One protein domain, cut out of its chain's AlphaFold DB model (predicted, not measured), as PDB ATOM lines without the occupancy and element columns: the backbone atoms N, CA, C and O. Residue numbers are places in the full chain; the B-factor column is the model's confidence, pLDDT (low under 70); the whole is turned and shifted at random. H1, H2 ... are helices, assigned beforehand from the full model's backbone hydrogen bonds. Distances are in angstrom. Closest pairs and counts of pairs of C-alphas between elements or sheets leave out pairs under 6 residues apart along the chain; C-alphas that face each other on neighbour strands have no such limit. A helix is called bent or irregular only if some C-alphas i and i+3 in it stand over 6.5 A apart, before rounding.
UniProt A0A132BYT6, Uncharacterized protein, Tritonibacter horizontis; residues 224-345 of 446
ATOM      1  N   GLU A 224     627.709 363.963 487.092       94.88
ATOM      2  CA  GLU A 224     628.471 364.876 487.937       94.88
ATOM      3  C   GLU A 224     627.537 365.678 488.869       94.88
ATOM      4  O   GLU A 224     627.758 365.756 490.077       94.88
ATOM      5  N   ASP A 225     626.421 366.203 488.364       95.19
ATOM      6  CA  ASP A 225     625.455 366.938 489.192       95.19
ATOM      7  C   ASP A 225     624.760 366.038 490.223       95.19
ATOM      8  O   ASP A 225     624.512 366.463 491.357       95.19
ATOM      9  N   LEU A 226     624.499 364.772 489.873       95.81
ATOM     10  CA  LEU A 226     624.041 363.767 490.836       95.81
ATOM     11  C   LEU A 226     625.095 363.522 491.921       95.81
ATOM     12  O   LEU A 226     624.731 363.400 493.091       95.81
ATOM     13  N   MET A 227     626.386 363.495 491.579       97.00
ATOM     14  CA  MET A 227     627.461 363.316 492.559       97.00
ATOM     15  C   MET A 227     627.582 364.516 493.504       97.00
ATOM     16  O   MET A 227     627.659 364.324 494.721       97.00
ATOM     17  N   ARG A 228     627.495 365.751 492.991       96.50
ATOM     18  CA  ARG A 228     627.426 366.971 493.824       96.50
ATOM     19  C   ARG A 228     626.238 366.915 494.788       96.50
ATOM     20  O   ARG A 228     626.363 367.265 495.963       96.50
ATOM     21  N   LEU A 229     625.098 366.408 494.320       96.50
ATOM     22  CA  LEU A 229     623.897 366.237 495.135       96.50
ATOM     23  C   LEU A 229     624.023 365.106 496.174       96.50
ATOM     24  O   LEU A 229     623.503 365.250 497.283       96.50
ATOM     25  N   LYS A 230     624.758 364.023 495.881       97.50
ATOM     26  CA  LYS A 230     625.116 362.990 496.876       97.50
ATOM     27  C   LYS A 230     625.991 363.571 497.992       97.50
ATOM     28  O   LYS A 230     625.683 363.327 499.159       97.50
ATOM     29  N   VAL A 231     626.990 364.405 497.671       97.88
ATOM     30  CA  VAL A 231     627.790 365.122 498.689       97.88
ATOM     31  C   VAL A 231     626.890 366.000 499.563       97.88
ATOM     32  O   VAL A 231     626.924 365.881 500.789       97.88
ATOM     33  N   LEU A 232     626.005 366.804 498.958       97.19
ATOM     34  CA  LEU A 232     625.051 367.621 499.714       97.19
ATOM     35  C   LEU A 232     624.196 366.771 500.667       97.19
ATOM     36  O   LEU A 232     624.095 367.097 501.853       97.19
ATOM     37  N   HIS A 233     623.602 365.677 500.180       96.94
ATOM     38  CA  HIS A 233     622.742 364.808 500.990       96.94
ATOM     39  C   HIS A 233     623.481 364.078 502.108       96.94
ATOM     40  O   HIS A 233     622.879 363.902 503.170       96.94
ATOM     41  N   ALA A 234     624.758 363.723 501.936       96.31
ATOM     42  CA  ALA A 234     625.572 363.123 502.993       96.31
ATOM     43  C   ALA A 234     625.660 364.051 504.221       96.31
ATOM     44  O   ALA A 234     625.331 363.648 505.340       96.31
ATOM     45  N   HIS A 235     625.939 365.342 504.005       95.50
ATOM     46  CA  HIS A 235     625.917 366.364 505.063       95.50
ATOM     47  C   HIS A 235     624.503 366.670 505.606       95.50
ATOM     48  O   HIS A 235     624.367 367.282 506.667       95.50
ATOM     49  N   GLN A 236     623.433 366.226 504.931       94.56
ATOM     50  CA  GLN A 236     622.051 366.331 505.418       94.56
ATOM     51  C   GLN A 236     621.459 364.997 505.917       94.56
ATOM     52  O   GLN A 236     620.262 364.955 506.215       94.56
ATOM     53  N   ALA A 237     622.233 363.911 506.036       91.25
ATOM     54  CA  ALA A 237     621.708 362.554 506.255       91.25
ATOM     55  C   ALA A 237     620.813 362.415 507.507       91.25
ATOM     56  O   ALA A 237     619.797 361.712 507.476       91.25
ATOM     57  N   GLY A 238     621.125 363.151 508.580       90.88
ATOM     58  CA  GLY A 238     620.322 363.208 509.809       90.88
ATOM     59  C   GLY A 238     619.021 364.026 509.719       90.88
ATOM     60  O   GLY A 238     618.234 364.024 510.666       90.88
ATOM     61  N   ARG A 239     618.759 364.742 508.614       91.69
ATOM     62  CA  ARG A 239     617.582 365.617 508.462       91.69
ATOM     63  C   ARG A 239     616.329 364.861 508.000       91.69
ATOM     64  O   ARG A 239     616.442 363.879 507.263       91.69
ATOM     65  N   PRO A 240     615.113 365.341 508.340       93.38
ATOM     66  CA  PRO A 240     613.862 364.729 507.893       93.38
ATOM     67  C   PRO A 240     613.745 364.618 506.365       93.38
ATOM     68  O   PRO A 240     614.039 365.570 505.639       93.38
ATOM     69  N   LYS A 241     613.215 363.487 505.876       92.12
ATOM     70  CA  LYS A 241     613.031 363.204 504.436       92.12
ATOM     71  C   LYS A 241     612.348 364.336 503.633       92.12
ATOM     72  O   LYS A 241     612.800 364.582 502.517       92.12
ATOM     73  N   PRO A 242     611.312 365.047 504.137       92.25
ATOM     74  CA  PRO A 242     610.707 366.159 503.395       92.25
ATOM     75  C   PRO A 242     611.674 367.321 503.138       92.25
ATOM     76  O   PRO A 242     611.634 367.910 502.063       92.25
ATOM     77  N   LEU A 243     612.566 367.617 504.091       91.88
ATOM     78  CA  LEU A 243     613.560 368.681 503.952       91.88
ATOM     79  C   LEU A 243     614.650 368.289 502.947       91.88
ATOM     80  O   LEU A 243     615.003 369.101 502.102       91.88
ATOM     81  N   ARG A 244     615.116 367.032 502.967       94.56
ATOM     82  CA  ARG A 244     616.058 366.530 501.951       94.56
ATOM     83  C   ARG A 244     615.461 366.589 500.543       94.56
ATOM     84  O   ARG A 244     616.089 367.155 499.655       94.56
ATOM     85  N   LYS A 245     614.211 366.135 500.354       93.81
ATOM     86  CA  LYS A 245     613.500 366.302 499.071       93.81
ATOM     87  C   LYS A 245     613.429 367.774 498.644       93.81
ATOM     88  O   LYS A 245     613.688 368.064 497.483       93.81
ATOM     89  N   ALA A 246     613.092 368.691 499.553       91.81
ATOM     90  CA  ALA A 246     613.012 370.116 499.227       91.81
ATOM     91  C   ALA A 246     614.369 370.703 498.795       91.81
ATOM     92  O   ALA A 246     614.411 371.470 497.838       91.81
ATOM     93  N   LEU A 247     615.471 370.307 499.443       94.31
ATOM     94  CA  LEU A 247     616.823 370.727 499.056       94.31
ATOM     95  C   LEU A 247     617.229 370.191 497.682       94.31
ATOM     96  O   LEU A 247     617.750 370.953 496.878       94.31
ATOM     97  N   GLY A 248     616.946 368.921 497.382       94.19
ATOM     98  CA  GLY A 248     617.244 368.354 496.065       94.19
ATOM     99  C   GLY A 248     616.441 368.987 494.930       94.19
ATOM    100  O   GLY A 248     616.999 369.268 493.877       94.19
ATOM    101  N   VAL A 249     615.160 369.298 495.162       90.31
ATOM    102  CA  VAL A 249     614.331 370.039 494.192       90.31
ATOM    103  C   VAL A 249     614.825 371.484 494.020       90.31
ATOM    104  O   VAL A 249     614.849 372.010 492.909       90.31
ATOM    105  N   ALA A 250     615.266 372.138 495.100       91.31
ATOM    106  CA  ALA A 250     615.887 373.457 495.002       91.31
ATOM    107  C   ALA A 250     617.200 373.404 494.201       91.31
ATOM    108  O   ALA A 250     617.419 374.257 493.345       91.31
ATOM    109  N   PHE A 251     618.029 372.378 494.418       93.38
ATOM    110  CA  PHE A 251     619.270 372.140 493.680       93.38
ATOM    111  C   PHE A 251     619.017 371.941 492.176       93.38
ATOM    112  O   PHE A 251     619.625 372.645 491.373       93.38
ATOM    113  N   THR A 252     618.056 371.089 491.783       90.31
ATOM    114  CA  THR A 252     617.681 370.914 490.364       90.31
ATOM    115  C   THR A 252     617.216 372.220 489.719       90.31
ATOM    116  O   THR A 252     617.567 372.498 488.576       90.31
ATOM    117  N   HIS A 253     616.467 373.055 490.451       87.12
ATOM    118  CA  HIS A 253     616.043 374.362 489.944       87.12
ATOM    119  C   HIS A 253     617.203 375.355 489.811       87.12
ATOM    120  O   HIS A 253     617.189 376.152 488.881       87.12
ATOM    121  N   GLN A 254     618.188 375.343 490.718       89.44
ATOM    122  CA  GLN A 254     619.349 376.232 490.611       89.44
ATOM    123  C   GLN A 254     620.274 375.824 489.461       89.44
ATOM    124  O   GLN A 254     620.686 376.695 488.703       89.44
ATOM    125  N   ILE A 255     620.539 374.526 489.268       88.81
ATOM    126  CA  ILE A 255     621.349 374.050 488.134       88.81
ATOM    127  C   ILE A 255     620.709 374.413 486.791       88.81
ATOM    128  O   ILE A 255     621.408 374.878 485.900       88.81
ATOM    129  N   ALA A 256     619.382 374.316 486.666       85.12
ATOM    130  CA  ALA A 256     618.668 374.712 485.449       85.12
ATOM    131  C   ALA A 256     618.752 376.222 485.108       85.12
ATOM    132  O   ALA A 256     618.311 376.622 484.031       85.12
ATOM    133  N   LEU A 257     619.286 377.063 486.005       85.62
ATOM    134  CA  LEU A 257     619.544 378.491 485.772       85.62
ATOM    135  C   LEU A 257     621.014 378.796 485.439       85.62
ATOM    136  O   LEU A 257     621.333 379.936 485.100       85.62
ATOM    137  N   LEU A 258     621.909 377.813 485.561       86.44
ATOM    138  CA  LEU A 258     623.326 377.957 485.246       86.44
ATOM    139  C   LEU A 258     623.600 377.533 483.792       86.44
ATOM    140  O   LEU A 258     622.869 376.702 483.244       86.44
ATOM    141  N   PRO A 259     624.659 378.060 483.150       85.44
ATOM    142  CA  PRO A 259     625.149 377.499 481.897       85.44
ATOM    143  C   PRO A 259     625.481 376.007 482.072       85.44
ATOM    144  O   PRO A 259     626.045 375.639 483.107       85.44
ATOM    145  N   PRO A 260     625.171 375.142 481.088       81.44
ATOM    146  CA  PRO A 260     625.552 373.737 481.158       81.44
ATOM    147  C   PRO A 260     627.085 373.604 481.225       81.44
ATOM    148  O   PRO A 260     627.788 374.380 480.568       81.44
ATOM    149  N   PRO A 261     627.626 372.631 481.983       82.88
ATOM    150  CA  PRO A 261     629.066 372.411 482.032       82.88
ATOM    151  C   PRO A 261     629.604 371.936 480.665       82.88
ATOM    152  O   PRO A 261     628.841 371.369 479.876       82.88
ATOM    153  N   PRO A 262     630.909 372.132 480.372       81.12
ATOM    154  CA  PRO A 262     631.500 371.806 479.066       81.12
ATOM    155  C   PRO A 262     631.364 370.328 478.681       81.12
ATOM    156  O   PRO A 262     631.215 369.996 477.508       81.12
ATOM    157  N   SER A 263     631.390 369.449 479.682       84.31
ATOM    158  CA  SER A 263     631.104 368.021 479.585       84.31
ATOM    159  C   SER A 263     629.917 367.680 480.482       84.31
ATOM    160  O   SER A 263     629.832 368.152 481.616       84.31
ATOM    161  N   ARG A 264     629.007 366.842 479.982       88.88
ATOM    162  CA  ARG A 264     627.876 366.288 480.737       88.88
ATOM    163  C   ARG A 264     627.848 364.788 480.514       88.88
ATOM    164  O   ARG A 264     627.470 364.355 479.426       88.88
ATOM    165  N   THR A 265     628.218 363.998 481.516       92.50
ATOM    166  CA  THR A 265     628.115 362.540 481.412       92.50
ATOM    167  C   THR A 265     626.658 362.130 481.653       92.50
ATOM    168  O   THR A 265     626.136 362.356 482.747       92.50
ATOM    169  N   PRO A 266     625.942 361.557 480.668       91.75
ATOM    170  CA  PRO A 266     624.593 361.057 480.902       91.75
ATOM    171  C   PRO A 266     624.647 359.821 481.807       91.75
ATOM    172  O   PRO A 266     625.484 358.940 481.606       91.75
ATOM    173  N   LEU A 267     623.724 359.714 482.766       92.31
ATOM    174  CA  LEU A 267     623.552 358.475 483.523       92.31
ATOM    175  C   LEU A 267     623.105 357.357 482.564       92.31
ATOM    176  O   LEU A 267     622.035 357.443 481.960       92.31
ATOM    177  N   ARG A 268     623.918 356.304 482.444       93.38
ATOM    178  CA  ARG A 268     623.644 355.098 481.649       93.38
ATOM    179  C   ARG A 268     623.752 353.856 482.534       93.38
ATOM    180  O   ARG A 268     624.452 353.871 483.543       93.38
ATOM    181  N   LEU A 269     623.051 352.790 482.153       96.56
ATOM    182  CA  LEU A 269     623.234 351.461 482.740       96.56
ATOM    183  C   LEU A 269     624.565 350.888 482.230       96.56
ATOM    184  O   LEU A 269     624.909 351.115 481.071       96.56
ATOM    185  N   SER A 270     625.278 350.119 483.053       97.56
ATOM    186  CA  SER A 270     626.330 349.213 482.569       97.56
ATOM    187  C   SER A 270     625.741 348.163 481.623       97.56
ATOM    188  O   SER A 270     624.549 347.854 481.705       97.56
ATOM    189  N   ARG A 271     626.553 347.575 480.733       98.00
ATOM    190  CA  ARG A 271     626.070 346.547 479.793       98.00
ATOM    191  C   ARG A 271     625.434 345.358 480.511       98.00
ATOM    192  O   ARG A 271     624.332 344.955 480.154       98.00
ATOM    193  N   SER A 272     626.084 344.859 481.560       97.81
ATOM    194  CA  SER A 272     625.576 343.758 482.386       97.81
ATOM    195  C   SER A 272     624.253 344.105 483.082       97.81
ATOM    196  O   SER A 272     623.349 343.270 483.149       97.81
ATOM    197  N   LEU A 273     624.085 345.349 483.548       98.00
ATOM    198  CA  LEU A 273     622.814 345.812 484.106       98.00
ATOM    199  C   LEU A 273     621.731 345.971 483.029       98.00
ATOM    200  O   LEU A 273     620.581 345.610 483.269       98.00
ATOM    201  N   ALA A 274     622.071 346.481 481.844       98.44
ATOM    202  CA  ALA A 274     621.139 346.602 480.725       98.44
ATOM    203  C   ALA A 274     620.641 345.224 480.249       98.44
ATOM    204  O   ALA A 274     619.445 345.056 480.005       98.44
ATOM    205  N   GLU A 275     621.523 344.222 480.202       98.44
ATOM    206  CA  GLU A 275     621.182 342.821 479.925       98.44
ATOM    207  C   GLU A 275     620.245 342.245 480.997       98.44
ATOM    208  O   GLU A 275     619.186 341.718 480.658       98.44
ATOM    209  N   ALA A 276     620.556 342.427 482.286       98.00
ATOM    210  CA  ALA A 276     619.691 341.980 483.382       98.00
ATOM    211  C   ALA A 276     618.297 342.644 483.353       98.00
ATOM    212  O   ALA A 276     617.279 341.991 483.594       98.00
ATOM    213  N   VAL A 277     618.231 343.936 483.013       98.06
ATOM    214  CA  VAL A 277     616.977 344.692 482.853       98.06
ATOM    215  C   VAL A 277     616.189 344.218 481.629       98.06
ATOM    216  O   VAL A 277     614.968 344.062 481.729       98.06
ATOM    217  N   ARG A 278     616.850 343.933 480.495       97.94
ATOM    218  CA  ARG A 278     616.207 343.293 479.337       97.94
ATOM    219  C   ARG A 278     615.600 341.963 479.757       97.94
ATOM    220  O   ARG A 278     614.402 341.775 479.570       97.94
ATOM    221  N   ASP A 279     616.386 341.072 480.346       97.94
ATOM    222  CA  ASP A 279     615.952 339.707 480.654       97.94
ATOM    223  C   ASP A 279     614.781 339.691 481.649       97.94
ATOM    224  O   ASP A 279     613.836 338.915 481.493       97.94
ATOM    225  N   ARG A 280     614.775 340.621 482.612       97.62
ATOM    226  CA  ARG A 280     613.685 340.794 483.580       97.62
ATOM    227  C   ARG A 280     612.381 341.333 482.978       97.62
ATOM    228  O   ARG A 280     611.301 340.941 483.435       97.62
ATOM    229  N   TYR A 281     612.452 342.254 482.014       98.19
ATOM    230  CA  TYR A 281     611.278 342.995 481.522       98.19
ATOM    231  C   TYR A 281     610.884 342.705 480.068       98.19
ATOM    232  O   TYR A 281     609.840 343.187 479.629       98.19
ATOM    233  N   HIS A 282     611.629 341.872 479.334       98.00
ATOM    234  CA  HIS A 282     611.343 341.513 477.936       98.00
ATOM    235  C   HIS A 282     609.890 341.057 477.727       98.00
ATOM    236  O   HIS A 282     609.228 341.488 476.785       98.00
ATOM    237  N   GLY A 283     609.361 340.218 478.626       98.31
ATOM    238  CA  GLY A 283     607.977 339.735 478.553       98.31
ATOM    239  C   GLY A 283     606.919 340.831 478.743       98.31
ATOM    240  O   GLY A 283     605.904 340.825 478.046       98.31
ATOM    241  N   ASP A 284     607.159 341.792 479.642       98.44
ATOM    242  CA  ASP A 284     606.272 342.947 479.851       98.44
ATOM    243  C   ASP A 284     606.351 343.896 478.645       98.44
ATOM    244  O   ASP A 284     605.324 344.230 478.059       98.44
ATOM    245  N   ALA A 285     607.565 344.227 478.189       98.50
ATOM    246  CA  ALA A 285     607.815 345.039 476.998       98.50
ATOM    247  C   ALA A 285     607.127 344.477 475.740       98.50
ATOM    248  O   ALA A 285     606.375 345.195 475.077       98.50
ATOM    249  N   ALA A 286     607.297 343.182 475.455       98.62
ATOM    250  CA  ALA A 286     606.658 342.515 474.321       98.62
ATOM    251  C   ALA A 286     605.124 342.550 474.399       98.62
ATOM    252  O   ALA A 286     604.439 342.780 473.396       98.62
ATOM    253  N   ALA A 287     604.565 342.374 475.596       98.50
ATOM    254  CA  ALA A 287     603.126 342.441 475.803       98.50
ATOM    255  C   ALA A 287     602.569 343.871 475.667       98.50
ATOM    256  O   ALA A 287     601.454 344.037 475.167       98.50
ATOM    257  N   LEU A 288     603.324 344.905 476.061       98.38
ATOM    258  CA  LEU A 288     602.963 346.310 475.828       98.38
ATOM    259  C   LEU A 288     602.969 346.649 474.334       98.38
ATOM    260  O   LEU A 288     602.013 347.251 473.841       98.38
ATOM    261  N   ASP A 289     604.011 346.222 473.619       98.69
ATOM    262  CA  ASP A 289     604.146 346.403 472.173       98.69
ATOM    263  C   ASP A 289     602.957 345.786 471.427       98.69
ATOM    264  O   ASP A 289     602.270 346.471 470.659       98.69
ATOM    265  N   ALA A 290     602.632 344.526 471.732       98.44
ATOM    266  CA  ALA A 290     601.480 343.828 471.173       98.44
ATOM    267  C   ALA A 290     600.140 344.504 471.525       98.44
ATOM    268  O   ALA A 290     599.337 344.786 470.633       98.44
ATOM    269  N   GLN A 291     599.887 344.790 472.809       97.75
ATOM    270  CA  GLN A 291     598.567 345.224 473.283       97.75
ATOM    271  C   GLN A 291     598.269 346.711 473.041       97.75
ATOM    272  O   GLN A 291     597.120 347.067 472.769       97.75
ATOM    273  N   PHE A 292     599.267 347.587 473.161       97.69
ATOM    274  CA  PHE A 292     599.067 349.040 473.145       97.69
ATOM    275  C   PHE A 292     599.717 349.741 471.950       97.69
ATOM    276  O   PHE A 292     599.190 350.760 471.498       97.69
ATOM    277  N   PHE A 293     600.806 349.201 471.394       97.44
ATOM    278  CA  PHE A 293     601.544 349.833 470.288       97.44
ATOM    279  C   PHE A 293     601.338 349.157 468.923       97.44
ATOM    280  O   PHE A 293     602.035 349.482 467.959       97.44
ATOM    281  N   LYS A 294     600.297 348.315 468.813       96.81
ATOM    282  CA  LYS A 294     599.865 347.606 467.592       96.81
ATOM    283  C   LYS A 294     600.925 346.641 467.042       96.81
ATOM    284  O   LYS A 294     601.085 346.531 465.831       96.81
ATOM    285  N   GLY A 295     601.681 345.992 467.924       97.38
ATOM    286  CA  GLY A 295     602.770 345.083 467.559       97.38
ATOM    287  C   GLY A 295     604.060 345.771 467.107       97.38
ATOM    288  O   GLY A 295     605.021 345.078 466.790       97.38
ATOM    289  N   ARG A 296     604.130 347.113 467.089       97.94
ATOM    290  CA  ARG A 296     605.399 347.819 466.852       97.94
ATOM    291  C   ARG A 296     606.324 347.595 468.058       97.94
ATOM    292  O   ARG A 296     605.871 347.870 469.169       97.94
ATOM    293  N   PRO A 297     607.579 347.145 467.869       97.88
ATOM    294  CA  PRO A 297     608.451 346.686 468.952       97.88
ATOM    295  C   PRO A 297     609.128 347.853 469.694       97.88
ATOM    296  O   PRO A 297     610.348 347.905 469.792       97.88
ATOM    297  N   LEU A 298     608.367 348.847 470.158       98.31
ATOM    298  CA  LEU A 298     608.920 350.090 470.711       98.31
ATOM    299  C   LEU A 298     609.625 349.873 472.054       98.31
ATOM    300  O   LEU A 298     610.698 350.424 472.283       98.31
ATOM    301  N   MET A 299     609.026 349.077 472.938       98.44
ATOM    302  CA  MET A 299     609.573 348.791 474.264       98.44
ATOM    303  C   MET A 299     610.684 347.741 474.182       98.44
ATOM    304  O   MET A 299     611.708 347.893 474.844       98.44
ATOM    305  N   GLN A 300     610.530 346.721 473.331       98.50
ATOM    306  CA  GLN A 300     611.582 345.726 473.088       98.50
ATOM    307  C   GLN A 300     612.814 346.333 472.400       98.50
ATOM    308  O   GLN A 300     613.932 346.095 472.851       98.50
ATOM    309  N   ALA A 301     612.638 347.157 471.359       98.38
ATOM    310  CA  ALA A 301     613.766 347.810 470.691       98.38
ATOM    311  C   ALA A 301     614.499 348.771 471.635       98.38
ATOM    312  O   ALA A 301     615.723 348.807 471.622       98.38
ATOM    313  N   ALA A 302     613.782 349.484 472.509       98.12
ATOM    314  CA  ALA A 302     614.408 350.342 473.512       98.12
ATOM    315  C   ALA A 302     615.179 349.562 474.599       98.12
ATOM    316  O   ALA A 302     616.161 350.081 475.126       98.12
ATOM    317  N   LEU A 303     614.781 348.322 474.923       98.38
ATOM    318  CA  LEU A 303     615.584 347.432 475.776       98.38
ATOM    319  C   LEU A 303     616.871 346.978 475.075       98.38
ATOM    320  O   LEU A 303     617.918 346.950 475.713       98.38
ATOM    321  N   GLN A 304     616.811 346.654 473.779       98.38
ATOM    322  CA  GLN A 304     618.004 346.268 473.020       98.38
ATOM    323  C   GLN A 304     618.954 347.458 472.820       98.38
ATOM    324  O   GLN A 304     620.135 347.353 473.139       98.38
ATOM    325  N   GLN A 305     618.423 348.619 472.425       97.81
ATOM    326  CA  GLN A 305     619.179 349.866 472.309       97.81
ATOM    327  C   GLN A 305     619.901 350.209 473.619       97.81
ATOM    328  O   GLN A 305     621.050 350.634 473.584       97.81
ATOM    329  N   ALA A 306     619.274 349.977 474.779       97.38
ATOM    330  CA  ALA A 306     619.912 350.204 476.074       97.38
ATOM    331  C   ALA A 306     621.142 349.310 476.331       97.38
ATOM    332  O   ALA A 306     622.001 349.720 477.102       97.38
ATOM    333  N   ILE A 307     621.248 348.132 475.702       98.38
ATOM    334  CA  ILE A 307     622.438 347.259 475.754       98.38
ATOM    335  C   ILE A 307     623.484 347.722 474.737       98.38
ATOM    336  O   ILE A 307     624.668 347.823 475.069       98.38
ATOM    337  N   ASP A 308     623.046 348.019 473.511       97.94
ATOM    338  CA  ASP A 308     623.918 348.441 472.409       97.94
ATOM    339  C   ASP A 308     624.666 349.743 472.756       97.94
ATOM    340  O   ASP A 308     625.851 349.894 472.464       97.94
ATOM    341  N   GLU A 309     623.977 350.659 473.441       95.69
ATOM    342  CA  GLU A 309     624.474 351.959 473.897       95.69
ATOM    343  C   GLU A 309     625.121 351.962 475.300       95.69
ATOM    344  O   GLU A 309     625.583 353.018 475.760       95.69
ATOM    345  N   ALA A 310     625.123 350.831 476.011       96.94
ATOM    346  CA  ALA A 310     625.673 350.761 477.362       96.94
ATOM    347  C   ALA A 310     627.214 350.713 477.359       96.94
ATOM    348  O   ALA A 310     627.798 349.920 476.608       96.94
ATOM    349  N   PRO A 311     627.895 351.484 478.235       96.00
ATOM    350  CA  PRO A 311     629.308 351.262 478.519       96.00
ATOM    351  C   PRO A 311     629.536 349.837 479.041       96.00
ATOM    352  O   PRO A 311     628.689 349.265 479.732       96.00
ATOM    353  N   ALA A 312     630.695 349.264 478.704       95.19
ATOM    354  CA  ALA A 312     631.071 347.924 479.153       95.19
ATOM    355  C   ALA A 312     631.155 347.851 480.687       95.19
ATOM    356  O   ALA A 312     630.543 346.975 481.294       95.19
ATOM    357  N   GLU A 313     631.841 348.822 481.294       92.25
ATOM    358  CA  GLU A 313     631.991 348.948 482.743       92.25
ATOM    359  C   GLU A 313     630.925 349.872 483.362       92.25
ATOM    360  O   GLU A 313     630.475 350.822 482.706       92.25
ATOM    361  N   PRO A 314     630.532 349.651 484.631       93.31
ATOM    362  CA  PRO A 314     629.695 350.580 485.381       93.31
ATOM    363  C   PRO A 314     630.301 351.976 485.504       93.31
ATOM    364  O   PRO A 314     631.467 352.152 485.855       93.31
ATOM    365  N   LEU A 315     629.465 352.989 485.277       92.62
ATOM    366  CA  LEU A 315     629.799 354.369 485.610       92.62
ATOM    367  C   LEU A 315     629.838 354.498 487.135       92.62
ATOM    368  O   LEU A 315     628.844 354.203 487.803       92.62
ATOM    369  N   SER A 316     630.963 354.957 487.692       95.31
ATOM    370  CA  SER A 316     631.041 355.163 489.139       95.31
ATOM    371  C   SER A 316     629.991 356.172 489.601       95.31
ATOM    372  O   SER A 316     629.727 357.183 488.948       95.31
ATOM    373  N   THR A 317     629.418 355.896 490.769       94.81
ATOM    374  CA  THR A 317     628.521 356.810 491.483       94.81
ATOM    375  C   THR A 317     629.096 357.208 492.846       94.81
ATOM    376  O   THR A 317     628.358 357.667 493.721       94.81
ATOM    377  N   ASP A 318     630.403 357.039 493.056       95.69
ATOM    378  CA  ASP A 318     631.113 357.626 494.189       95.69
ATOM    379  C   ASP A 318     631.591 359.038 493.810       95.69
ATOM    380  O   ASP A 318     632.351 359.171 492.852       95.69
ATOM    381  N   PRO A 319     631.211 360.109 494.535       97.06
ATOM    382  CA  PRO A 319     631.681 361.460 494.231       97.06
ATOM    383  C   PRO A 319     633.209 361.621 494.180       97.06
ATOM    384  O   PRO A 319     633.689 362.562 493.553       97.06
ATOM    385  N   ARG A 320     633.973 360.719 494.814       97.06
ATOM    386  CA  ARG A 320     635.446 360.723 494.811       97.06
ATOM    387  C   ARG A 320     636.067 360.369 493.461       97.06
ATOM    388  O   ARG A 320     637.207 360.751 493.226       97.06
ATOM    389  N   ASP A 321     635.318 359.707 492.584       96.50
ATOM    390  CA  ASP A 321     635.788 359.340 491.243       96.50
ATOM    391  C   ASP A 321     635.484 360.430 490.197       96.50
ATOM    392  O   ASP A 321     635.925 360.339 489.054       96.50
ATOM    393  N   HIS A 322     634.735 361.471 490.587       95.12
ATOM    394  CA  HIS A 322     634.310 362.578 489.715       95.12
ATOM    395  C   HIS A 322     634.969 363.913 490.061       95.12
ATOM    396  O   HIS A 322     635.053 364.788 489.201       95.12
ATOM    397  N   PHE A 323     635.415 364.086 491.307       96.25
ATOM    398  CA  PHE A 323     635.892 365.363 491.836       96.25
ATOM    399  C   PHE A 323     637.216 365.208 492.571       96.25
ATOM    400  O   PHE A 323     637.399 364.286 493.367       96.25
ATOM    401  N   ASP A 324     638.117 366.167 492.363       96.88
ATOM    402  CA  ASP A 324     639.354 366.234 493.129       96.88
ATOM    403  C   ASP A 324     639.102 366.633 494.600       96.88
ATOM    404  O   ASP A 324     638.010 367.045 495.013       96.88
ATOM    405  N   ALA A 325     640.146 366.532 495.426       97.19
ATOM    406  CA  ALA A 325     640.066 366.872 496.844       97.19
ATOM    407  C   ALA A 325     639.704 368.352 497.114       97.19
ATOM    408  O   ALA A 325     639.202 368.671 498.194       97.19
ATOM    409  N   THR A 326     639.941 369.257 496.160       97.69
ATOM    410  CA  THR A 326     639.649 370.694 496.264       97.69
ATOM    411  C   THR A 326     638.172 370.972 495.992       97.69
ATOM    412  O   THR A 326     637.531 371.683 496.775       97.69
ATOM    413  N   GLU A 327     637.598 370.381 494.941       96.31
ATOM    414  CA  GLU A 327     636.164 370.470 494.659       96.31
ATOM    415  C   GLU A 327     635.353 369.757 495.752       96.31
ATOM    416  O   GLU A 327     634.437 370.366 496.309       96.31
ATOM    417  N   LEU A 328     635.742 368.548 496.179       98.00
ATOM    418  CA  LEU A 328     635.092 367.849 497.299       98.00
ATOM    419  C   LEU A 328     635.099 368.674 498.592       98.00
ATOM    420  O   LEU A 328     634.063 368.799 499.249       98.00
ATOM    421  N   ARG A 329     636.235 369.293 498.944       97.56
ATOM    422  CA  ARG A 329     636.336 370.195 500.105       97.56
ATOM    423  C   ARG A 329     635.401 371.400 499.976       97.56
ATOM    424  O   ARG A 329     634.826 371.837 500.973       97.56
ATOM    425  N   SER A 330     635.245 371.930 498.767       97.81
ATOM    426  CA  SER A 330     634.394 373.093 498.488       97.81
ATOM    427  C   SER A 330     632.906 372.732 498.569       97.81
ATOM    428  O   SER A 330     632.130 373.443 499.210       97.81
ATOM    429  N   LEU A 331     632.513 371.583 498.009       97.25
ATOM    430  CA  LEU A 331     631.165 371.020 498.116       97.25
ATOM    431  C   LEU A 331     630.797 370.697 499.571       97.25
ATOM    432  O   LEU A 331     629.692 371.031 500.007       97.25
ATOM    433  N   ALA A 332     631.717 370.110 500.340       97.31
ATOM    434  CA  ALA A 332     631.536 369.844 501.768       97.31
ATOM    435  C   ALA A 332     631.309 371.145 502.558       97.31
ATOM    436  O   ALA A 332     630.302 371.272 503.254       97.31
ATOM    437  N   LEU A 333     632.169 372.155 502.371       96.44
ATOM    438  CA  LEU A 333     632.045 373.466 503.021       96.44
ATOM    439  C   LEU A 333     630.685 374.130 502.740       96.44
ATOM    440  O   LEU A 333     630.003 374.575 503.664       96.44
ATOM    441  N   LEU A 334     630.256 374.167 501.474       96.00
ATOM    442  CA  LEU A 334     628.954 374.726 501.090       96.00
ATOM    443  C   LEU A 334     627.786 373.933 501.699       96.00
ATOM    444  O   LEU A 334     626.803 374.519 502.162       96.00
ATOM    445  N   SER A 335     627.907 372.606 501.765       96.19
ATOM    446  CA  SER A 335     626.896 371.721 502.354       96.19
ATOM    447  C   SER A 335     626.774 371.892 503.874       96.19
ATOM    448  O   SER A 335     625.664 371.847 504.417       96.19
ATOM    449  N   GLU A 336     627.885 372.158 504.566       92.75
ATOM    450  CA  GLU A 336     627.915 372.514 505.988       92.75
ATOM    451  C   GLU A 336     627.349 373.914 506.256       92.75
ATOM    452  O   GLU A 336     626.594 374.101 507.215       92.75
ATOM    453  N   MET A 337     627.629 374.892 505.388       90.81
ATOM    454  CA  MET A 337     627.006 376.219 505.463       90.81
ATOM    455  C   MET A 337     625.480 376.120 505.334       90.81
ATOM    456  O   MET A 337     624.756 376.673 506.168       90.81
ATOM    457  N   VAL A 338     624.981 375.362 504.350       91.88
ATOM    458  CA  VAL A 338     623.544 375.085 504.173       91.88
ATOM    459  C   VAL A 338     622.969 374.395 505.414       91.88
ATOM    460  O   VAL A 338     621.941 374.835 505.933       91.88
ATOM    461  N   ALA A 339     623.645 373.375 505.953       90.56
ATOM    462  CA  ALA A 339     623.229 372.705 507.186       90.56
ATOM    463  C   ALA A 339     623.107 373.689 508.371       90.56
ATOM    464  O   ALA A 339     622.069 373.741 509.035       90.56
ATOM    465  N   SER A 340     624.123 374.527 508.604       87.00
ATOM    466  CA  SER A 340     624.127 375.497 509.708       87.00
ATOM    467  C   SER A 340     623.029 376.562 509.567       87.00
ATOM    468  O   SER A 340     622.388 376.934 510.558       87.00
ATOM    469  N   LEU A 341     622.747 377.017 508.342       88.06
ATOM    470  CA  LEU A 341     621.638 377.933 508.058       88.06
ATOM    471  C   LEU A 341     620.276 377.293 508.363       88.06
ATOM    472  O   LEU A 341     619.451 377.918 509.034       88.06
ATOM    473  N   LEU A 342     620.061 376.038 507.954       87.19
ATOM    474  CA  LEU A 342     618.828 375.283 508.222       87.19
ATOM    475  C   LEU A 342     618.592 375.016 509.717       87.19
ATOM    476  O   LEU A 342     617.448 374.964 510.161       87.19
ATOM    477  N   ASP A 343     619.660 374.897 510.506       84.81
ATOM    478  CA  ASP A 343     619.589 374.759 511.967       84.81
ATOM    479  C   ASP A 343     619.376 376.095 512.705       84.81
ATOM    480  O   ASP A 343     619.415 376.140 513.941       84.81
ATOM    481  N   THR A 344     619.181 377.207 511.989       78.81
ATOM    482  CA  THR A 344     618.974 378.537 512.579       78.81
ATOM    483  C   THR A 344     617.490 378.903 512.633       78.81
ATOM    484  O   THR A 344     616.846 379.135 511.612       78.81
ATOM    485  N   LYS A 345     616.940 379.017 513.849       75.62
ATOM    486  CA  LYS A 345     615.553 379.452 514.076       75.62
ATOM    487  C   LYS A 345     615.386 380.958 513.821       75.62
ATOM    488  O   LYS A 345     615.719 381.758 514.692       75.62
TER     489      LYS A 345
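Overview. This is residues 224 to 345 of the 446 residues of an uncharacterized protein of Tritonibacter horizontis (UniProt A0A132BYT6). Two separate helical lobes are joined by two long links: H5 packs on H1 with H2 beside it, and H4 folds back on both arms of bent H3. The printed part has 122 residues, five named helices and no named strand: all helix, loose, radius of gyration of the C-alphas 19.5 A, spanning 58 by 31 by 28 A.

Arrangement. H1, residues 224 to 235, and H2, residues 241 to 255, form a helical hairpin that only just touches, with 3 pairs of C-alphas within 8 A, H1 with residues 229 to 233 alone; the closest, His 233 and Arg 244, are 7.0 A apart. H3, residues 271 to 292, by its hydrogen bonds assigned as one helix, is bent: C-alphas 280 and 283 are 7.7 A apart, and arms H3a, 271 to 280, and H3b, 283 to 292, stand at 64 degrees. H4, residues 298 to 308, touches H3a, closest C-alphas Ala 274 and Ile 307, 5.2 A, and forms a helical hairpin with H3b. H5, residues 325 to 342, touches H1 at a steep tilt of 51 degrees, closest C-alphas Leu 232 and Ser 335, 5.2 A. Every O i to N i+4 pair is within hydrogen-bond range in H1, H2, H3a, H3b and H5; in H4 it is 6 of 7.

Along the chain. H1 begins at C-alpha 224 (628.471, 364.876, 487.937); H5, 25.5 A long, ends at C-alpha 342 (618.828, 375.283, 508.222).

Size, cuts and confidence. The printed part has no cut; no printed residue is under 70 in pLDDT.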